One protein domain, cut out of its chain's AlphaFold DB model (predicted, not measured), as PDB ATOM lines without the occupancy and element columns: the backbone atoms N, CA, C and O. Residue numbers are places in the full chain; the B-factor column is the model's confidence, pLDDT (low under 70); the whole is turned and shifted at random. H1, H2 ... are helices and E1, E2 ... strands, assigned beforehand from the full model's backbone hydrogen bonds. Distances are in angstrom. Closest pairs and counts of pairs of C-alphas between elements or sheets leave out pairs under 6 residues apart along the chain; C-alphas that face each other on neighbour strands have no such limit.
ATOM      1  N   LYS A   2     127.809 100.501  93.190       53.50
ATOM      2  CA  LYS A   2     127.344 101.775  92.564       53.50
ATOM      3  C   LYS A   2     127.739 102.045  91.101       53.50
ATOM      4  O   LYS A   2     127.111 102.903  90.496       53.50
ATOM      5  N   VAL A   3     128.711 101.342  90.508       56.28
ATOM      6  CA  VAL A   3     129.184 101.666  89.141       56.28
ATOM      7  C   VAL A   3     128.469 100.839  88.059       56.28
ATOM      8  O   VAL A   3     128.015 101.396  87.065       56.28
ATOM      9  N   GLU A   4     128.263  99.537  88.276       52.41
ATOM     10  CA  GLU A   4     127.624  98.649  87.284       52.41
ATOM     11  C   GLU A   4     126.098  98.824  87.170       52.41
ATOM     12  O   GLU A   4     125.526  98.642  86.095       52.41
ATOM     13  N   GLU A   5     125.416  99.243  88.243       52.38
ATOM     14  CA  GLU A   5     123.964  99.498  88.224       52.38
ATOM     15  C   GLU A   5     123.578 100.776  87.463       52.38
ATOM     16  O   GLU A   5     122.477 100.851  86.908       52.38
ATOM     17  N   LEU A   6     124.467 101.776  87.398       52.50
ATOM     18  CA  LEU A   6     124.209 103.023  86.669       52.50
ATOM     19  C   LEU A   6     124.247 102.813  85.147       52.50
ATOM     20  O   LEU A   6     123.436 103.399  84.429       52.50
ATOM     21  N   ALA A   7     125.123 101.927  84.662       53.53
ATOM     22  CA  ALA A   7     125.284 101.638  83.236       53.53
ATOM     23  C   ALA A   7     124.014 101.044  82.595       53.53
ATOM     24  O   ALA A   7     123.738 101.295  81.425       53.53
ATOM     25  N   ARG A   8     123.184 100.322  83.366       57.12
ATOM     26  CA  ARG A   8     121.900  99.767  82.889       57.12
ATOM     27  C   ARG A   8     120.781 100.810  82.757       57.12
ATOM     28  O   ARG A   8     119.746 100.520  82.160       57.12
ATOM     29  N   LYS A   9     120.956 102.017  83.309       70.50
ATOM     30  CA  LYS A   9     119.922 103.072  83.362       70.50
ATOM     31  C   LYS A   9     120.158 104.231  82.398       70.50
ATOM     32  O   LYS A   9     119.338 105.148  82.350       70.50
ATOM     33  N   THR A  10     121.231 104.201  81.616       80.44
ATOM     34  CA  THR A  10     121.578 105.265  80.669       80.44
ATOM     35  C   THR A  10     121.774 104.709  79.268       80.44
ATOM     36  O   THR A  10     122.314 103.621  79.099       80.44
ATOM     37  N   ILE A  11     121.354 105.465  78.260       84.75
ATOM     38  CA  ILE A  11     121.511 105.134  76.842       84.75
ATOM     39  C   ILE A  11     122.266 106.265  76.146       84.75
ATOM     40  O   ILE A  11     122.140 107.430  76.521       84.75
ATOM     41  N   ARG A  12     123.057 105.943  75.121       85.19
ATOM     42  CA  ARG A  12     123.712 106.959  74.288       85.19
ATOM     43  C   ARG A  12     122.757 107.391  73.177       85.19
ATOM     44  O   ARG A  12     122.262 106.554  72.427       85.19
ATOM     45  N   CYS A  13     122.499 108.690  73.060       83.69
ATOM     46  CA  CYS A  13     121.692 109.248  71.984       83.69
ATOM     47  C   CYS A  13     122.403 109.052  70.642       83.69
ATOM     48  O   CYS A  13     123.505 109.554  70.441       83.69
ATOM     49  N   GLN A  14     121.751 108.378  69.699       77.75
ATOM     50  CA  GLN A  14     122.299 108.145  68.359       77.75
ATOM     51  C   GLN A  14     122.351 109.394  67.466       77.75
ATOM     52  O   GLN A  14     123.022 109.376  66.445       77.75
ATOM     53  N   PHE A  15     121.642 110.465  67.836       81.75
ATOM     54  CA  PHE A  15     121.555 111.686  67.029       81.75
ATOM     55  C   PHE A  15     122.567 112.756  67.449       81.75
ATOM     56  O   PHE A  15     123.094 113.453  66.594       81.75
ATOM     57  N   CYS A  16     122.845 112.892  68.751       84.44
ATOM     58  CA  CYS A  16     123.777 113.903  69.275       84.44
ATOM     59  C   CYS A  16     124.918 113.332  70.132       84.44
ATOM     60  O   CYS A  16     125.750 114.085  70.620       84.44
ATOM     61  N   GLY A  17     124.957 112.017  70.373       83.19
ATOM     62  CA  GLY A  17     126.004 111.367  71.169       83.19
ATOM     63  C   GLY A  17     125.870 111.518  72.690       83.19
ATOM     64  O   GLY A  17     126.607 110.857  73.421       83.19
ATOM     65  N   ALA A  18     124.924 112.323  73.190       86.25
ATOM     66  CA  ALA A  18     124.738 112.545  74.624       86.25
ATOM     67  C   ALA A  18     124.389 111.249  75.378       86.25
ATOM     68  O   ALA A  18     123.552 110.463  74.929       86.25
ATOM     69  N   ILE A  19     124.989 111.044  76.554       87.12
ATOM     70  CA  ILE A  19     124.580 109.987  77.488       87.12
ATOM     71  C   ILE A  19     123.347 110.496  78.228       87.12
ATOM     72  O   ILE A  19     123.423 111.474  78.968       87.12
ATOM     73  N   VAL A  20     122.202 109.859  78.005       85.12
ATOM     74  CA  VAL A  20     120.923 110.287  78.571       85.12
ATOM     75  C   VAL A  20     120.352 109.206  79.484       85.12
ATOM     76  O   VAL A  20     120.575 108.016  79.241       85.12
ATOM     77  N   PRO A  21     119.599 109.578  80.534       80.19
ATOM     78  CA  PRO A  21     118.831 108.601  81.295       80.19
ATOM     79  C   PRO A  21     117.882 107.860  80.351       80.19
ATOM     80  O   PRO A  21     117.402 108.443  79.377       80.19
ATOM     81  N   ASN A  22     117.625 106.586  80.630       76.19
ATOM     82  CA  ASN A  22     116.795 105.705  79.819       76.19
ATOM     83  C   ASN A  22     115.340 106.217  79.735       76.19
ATOM     84  O   ASN A  22     114.468 105.807  80.498       76.19
ATOM     85  N   LYS A  23     115.106 107.161  78.821       80.19
ATOM     86  CA  LYS A  23     113.850 107.875  78.578       80.19
ATOM     87  C   LYS A  23     113.494 107.807  77.096       80.19
ATOM     88  O   LYS A  23     114.338 107.549  76.241       80.19
ATOM     89  N   ASN A  24     112.230 108.092  76.793       84.12
ATOM     90  CA  ASN A  24     111.705 108.050  75.428       84.12
ATOM     91  C   ASN A  24     112.250 109.160  74.524       84.12
ATOM     92  O   ASN A  24     112.244 108.988  73.310       84.12
ATOM     93  N   THR A  25     112.733 110.264  75.093       84.56
ATOM     94  CA  THR A  25     113.204 111.437  74.351       84.56
ATOM     95  C   THR A  25     114.537 111.911  74.917       84.56
ATOM     96  O   THR A  25     114.745 111.905  76.132       84.56
ATOM     97  N   CYS A  26     115.441 112.327  74.034       84.38
ATOM     98  CA  CYS A  26     116.705 112.942  74.396       84.38
ATOM     99  C   CYS A  26     116.463 114.376  74.899       84.38
ATOM    100  O   CYS A  26     115.988 115.198  74.120       84.38
ATOM    101  N   PRO A  27     116.816 114.720  76.150       83.31
ATOM    102  CA  PRO A  27     116.685 116.093  76.639       83.31
ATOM    103  C   PRO A  27     117.648 117.077  75.958       83.31
ATOM    104  O   PRO A  27     117.375 118.267  75.957       83.31
ATOM    105  N   ALA A  28     118.757 116.601  75.377       84.56
ATOM    106  CA  ALA A  28     119.766 117.466  74.763       84.56
ATOM    107  C   ALA A  28     119.381 117.946  73.353       84.56
ATOM    108  O   ALA A  28     119.663 119.083  73.001       84.56
ATOM    109  N   CYS A  29     118.746 117.093  72.542       82.31
ATOM    110  CA  CYS A  29     118.390 117.426  71.155       82.31
ATOM    111  C   CYS A  29     116.909 117.215  70.809       82.31
ATOM    112  O   CYS A  29     116.527 117.349  69.653       82.31
ATOM    113  N   GLY A  30     116.075 116.815  71.771       82.62
ATOM    114  CA  GLY A  30     114.647 116.561  71.549       82.62
ATOM    115  C   GLY A  30     114.331 115.293  70.750       82.62
ATOM    116  O   GLY A  30     113.161 114.984  70.534       82.62
ATOM    117  N   ALA A  31     115.336 114.522  70.325       84.00
ATOM    118  CA  ALA A  31     115.106 113.342  69.501       84.00
ATOM    119  C   ALA A  31     114.385 112.224  70.264       84.00
ATOM    120  O   ALA A  31     114.786 111.857  71.372       84.00
ATOM    121  N   LYS A  32     113.359 111.628  69.650       86.00
ATOM    122  CA  LYS A  32     112.674 110.448  70.190       86.00
ATOM    123  C   LYS A  32     113.583 109.222  70.045       86.00
ATOM    124  O   LYS A  32     114.038 108.904  68.952       86.00
ATOM    125  N   LEU A  33     113.869 108.552  71.156       85.12
ATOM    126  CA  LEU A  33     114.800 107.422  71.265       85.12
ATOM    127  C   LEU A  33     114.088 106.067  71.292       85.12
ATOM    128  O   LEU A  33     114.689 105.055  70.937       85.12
ATOM    129  N   ARG A  34     112.814 106.045  71.701       86.94
ATOM    130  CA  ARG A  34     111.996 104.830  71.779       86.94
ATOM    131  C   ARG A  34     110.738 104.949  70.941       86.94
ATOM    132  O   ARG A  34     110.129 106.016  70.847       86.94
ATOM    133  N   CYS A  35     110.334 103.827  70.368       84.38
ATOM    134  CA  CYS A  35     109.019 103.692  69.771       84.38
ATOM    135  C   CYS A  35     107.940 103.612  70.862       84.38
ATOM    136  O   CYS A  35     108.228 103.272  72.007       84.38
ATOM    137  N   ASP A  36     106.682 103.867  70.501       83.19
ATOM    138  CA  ASP A  36     105.549 103.717  71.427       83.19
ATOM    139  C   ASP A  36     105.376 102.265  71.903       83.19
ATOM    140  O   ASP A  36     104.802 102.029  72.956       83.19
ATOM    141  N   CYS A  37     105.912 101.290  71.157       83.38
ATOM    142  CA  CYS A  37     105.966  99.889  71.580       83.38
ATOM    143  C   CYS A  37     107.075  99.588  72.607       83.38
ATOM    144  O   CYS A  37     107.297  98.430  72.943       83.38
ATOM    145  N   GLY A  38     107.812 100.602  73.068       81.12
ATOM    146  CA  GLY A  38     108.870 100.476  74.071       81.12
ATOM    147  C   GLY A  38     110.255 100.138  73.512       81.12
ATOM    148  O   GLY A  38     111.240 100.342  74.220       81.12
ATOM    149  N   GLU A  39     110.365  99.698  72.257       85.06
ATOM    150  CA  GLU A  39     111.643  99.316  71.637       85.06
ATOM    151  C   GLU A  39     112.550 100.528  71.359       85.06
ATOM    152  O   GLU A  39     112.066 101.597  70.966       85.06
ATOM    153  N   LEU A  40     113.867 100.363  71.529       82.31
ATOM    154  CA  LEU A  40     114.847 101.398  71.180       82.31
ATOM    155  C   LEU A  40     115.013 101.483  69.662       82.31
ATOM    156  O   LEU A  40     115.123 100.474  68.964       82.31
ATOM    157  N   TYR A  41     115.071 102.703  69.136       83.31
ATOM    158  CA  TYR A  41     115.446 102.884  67.740       83.31
ATOM    159  C   TYR A  41     116.922 102.526  67.542       83.31
ATOM    160  O   TYR A  41     117.776 102.909  68.336       83.31
ATOM    161  N   GLY A  42     117.216 101.774  66.479       72.50
ATOM    162  CA  GLY A  42     118.592 101.493  66.071       72.50
ATOM    163  C   GLY A  42     119.224 102.692  65.360       72.50
ATOM    164  O   GLY A  42     118.509 103.482  64.737       72.50
ATOM    165  N   THR A  43     120.561 102.755  65.375       68.00
ATOM    166  CA  THR A  43     121.426 103.861  64.895       68.00
ATOM    167  C   THR A  43     121.182 104.330  63.460       68.00
ATOM    168  O   THR A  43     121.650 105.395  63.069       68.00
ATOM    169  N   SER A  44     120.428 103.577  62.662       67.31
ATOM    170  CA  SER A  44     120.024 103.956  61.300       67.31
ATOM    171  C   SER A  44     118.690 103.321  60.890       67.31
ATOM    172  O   SER A  44     118.414 103.119  59.705       67.31
ATOM    173  N   ALA A  45     117.867 102.924  61.862       72.94
ATOM    174  CA  ALA A  45     116.614 102.241  61.576       72.94
ATOM    175  C   ALA A  45     115.600 103.232  60.983       72.94
ATOM    176  O   ALA A  45     115.226 104.199  61.637       72.94
ATOM    177  N   LYS A  46     115.129 102.982  59.755       81.19
ATOM    178  CA  LYS A  46     114.021 103.744  59.141       81.19
ATOM    179  C   LYS A  46     112.657 103.350  59.724       81.19
ATOM    180  O   LYS A  46     111.732 104.157  59.745       81.19
ATOM    181  N   PHE A  47     112.557 102.125  60.240       85.69
ATOM    182  CA  PHE A  47     111.366 101.553  60.865       85.69
ATOM    183  C   PHE A  47     111.726 100.872  62.190       85.69
ATOM    184  O   PHE A  47     112.830 100.349  62.352       85.69
ATOM    185  N   CYS A  48     110.794 100.863  63.141       85.25
ATOM    186  CA  CYS A  48     110.910 100.093  64.371       85.25
ATOM    187  C   CYS A  48     110.947  98.599  64.033       85.25
ATOM    188  O   CYS A  48     110.026  98.085  63.405       85.25
ATOM    189  N   ARG A  49     111.982  97.889  64.493       82.94
ATOM    190  CA  ARG A  49     112.138  96.449  64.235       82.94
ATOM    191  C   ARG A  49     111.068  95.588  64.910       82.94
ATOM    192  O   ARG A  49     110.827  94.484  64.451       82.94
ATOM    193  N   ASN A  50     110.441  96.095  65.973       87.06
ATOM    194  CA  ASN A  50     109.420  95.366  66.721       87.06
ATOM    195  C   ASN A  50     108.000  95.585  66.160       87.06
ATOM    196  O   ASN A  50     107.250  94.636  65.997       87.06
ATOM    197  N   CYS A  51     107.615  96.827  65.832       88.19
ATOM    198  CA  CYS A  51     106.234  97.139  65.416       88.19
ATOM    199  C   CYS A  51     106.085  97.714  63.998       88.19
ATOM    200  O   CYS A  51     104.986  98.105  63.613       88.19
ATOM    201  N   GLY A  52     107.172  97.855  63.233       82.81
ATOM    202  CA  GLY A  52     107.143  98.354  61.852       82.81
ATOM    203  C   GLY A  52     106.852  99.852  61.685       82.81
ATOM    204  O   GLY A  52     107.003 100.376  60.584       82.81
ATOM    205  N   LYS A  53     106.485 100.585  62.749       84.94
ATOM    206  CA  LYS A  53     106.245 102.039  62.676       84.94
ATOM    207  C   LYS A  53     107.500 102.793  62.224       84.94
ATOM    208  O   LYS A  53     108.601 102.499  62.694       84.94
ATOM    209  N   LYS A  54     107.334 103.799  61.358       82.88
ATOM    210  CA  LYS A  54     108.428 104.670  60.890       82.88
ATOM    211  C   LYS A  54     109.119 105.343  62.084       82.88
ATOM    212  O   LYS A  54     108.452 105.812  63.009       82.88
ATOM    213  N   VAL A  55     110.449 105.377  62.072       81.75
ATOM    214  CA  VAL A  55     111.226 106.127  63.065       81.75
ATOM    215  C   VAL A  55     111.117 107.615  62.726       81.75
ATOM    216  O   VAL A  55     111.448 107.986  61.598       81.75
ATOM    217  N   PRO A  56     110.632 108.468  63.644       71.50
ATOM    218  CA  PRO A  56     110.555 109.898  63.390       71.50
ATOM    219  C   PRO A  56     111.972 110.464  63.280       71.50
ATOM    220  O   PRO A  56     112.803 110.257  64.167       71.50
ATOM    221  N   SER A  57     112.245 111.175  62.187       68.38
ATOM    222  CA  SER A  57     113.483 111.936  62.066       68.38
ATOM    223  C   SER A  57     113.393 113.155  62.986       68.38
ATOM    224  O   SER A  57     112.432 113.916  62.867       68.38
ATOM    225  N   PRO A  58     114.373 113.397  63.873       61.84
ATOM    226  CA  PRO A  58     114.408 114.621  64.670       61.84
ATOM    227  C   PRO A  58     114.602 115.891  63.827       61.84
ATOM    228  O   PRO A  58     114.461 116.985  64.357       61.84
ATOM    229  N   PHE A  59     114.890 115.747  62.528       58.31
ATOM    230  CA  PHE A  59     115.120 116.843  61.586       58.31
ATOM    231  C   PHE A  59     114.098 116.891  60.437       58.31
ATOM    232  O   PHE A  59     114.330 117.579  59.446       58.31
ATOM    233  N   GLU A  60     112.977 116.164  60.520       54.41
ATOM    234  CA  GLU A  60     111.864 116.382  59.583       54.41
ATOM    235  C   GLU A  60     111.167 117.707  59.951       54.41
ATOM    236  O   GLU A  60     110.194 117.740  60.704       54.41
ATOM    237  N   GLU A  61     111.691 118.825  59.433       46.00
ATOM    238  CA  GLU A  61     110.941 120.080  59.358       46.00
ATOM    239  C   GLU A  61     109.626 119.799  58.621       46.00
ATOM    240  O   GLU A  61     109.626 119.338  57.476       46.00
ATOM    241  N   LYS A  62     108.494 120.069  59.282       43.81
ATOM    242  CA  LYS A  62     107.178 120.098  58.641       43.81
ATOM    243  C   LYS A  62     107.210 121.174  57.557       43.81
ATOM    244  O   LYS A  62     106.994 122.347  57.840       43.81
ATOM    245  N   GLN A  63     107.511 120.789  56.323       49.31
ATOM    246  CA  GLN A  63     107.367 121.680  55.182       49.31
ATOM    247  C   GLN A  63     105.869 121.881  54.956       49.31
ATOM    248  O   GLN A  63     105.164 120.940  54.594       49.31
TER     249      GLN A  63
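Overview. This is residues 2 to 63 of the 258 residues of the protein "DZANK-type domain-containing protein" of Candidatus Lokiarchaeota archaeon (UniProt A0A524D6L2). The model has little regular structure: a small hairpin of two short strands, E1 and E2, with the one-turn helix H1 before it towards one end, and then a long looping stretch, residues 22 to 63, with no named element. The printed part has 62 residues with H1, E1 and E2 in that order, a mixed class with only 10 residues in named elements; the sheet, E1 - E2, is antiparallel. The whole is only just compact, close to loose, with a radius of gyration of the C-alphas of 12.4 A, and elongated, spanning 46 by 24 by 17 A.

Along the chain. E1, residues 10 to 12, is 6.9 A long from C-alpha 10 at (121.578, 105.265, 80.669). E2, residues 19 to 21, is 7.0 A long and ends at C-alpha 21 at (118.831, 108.601, 81.295). H1, residues 4 to 7, is 5.5 A long.

Arrangement. E1 and E2 form a hairpin, antiparallel at 143 degrees. N 11 and O 20 are within hydrogen-bond range at 2.8 A, as are N 20 and O 11 at 2.8 A. H1 and E2 are apart. H1 is too short for an O i to N i+4 pair; of its O i to N i+3 pairs, 0 of 1 is within range.

Size, cuts and confidence. The C-alphas of Lys 2 and Gln 63, the two farthest apart, are 46.8 A apart. The printed part has no cut. The link from H1 to E1 is tight, that from E1 to E2 short. Mean pLDDT of the printed part is 75.7; residues 2 to 8, 43 to 44 and 57 to 63 are under 70.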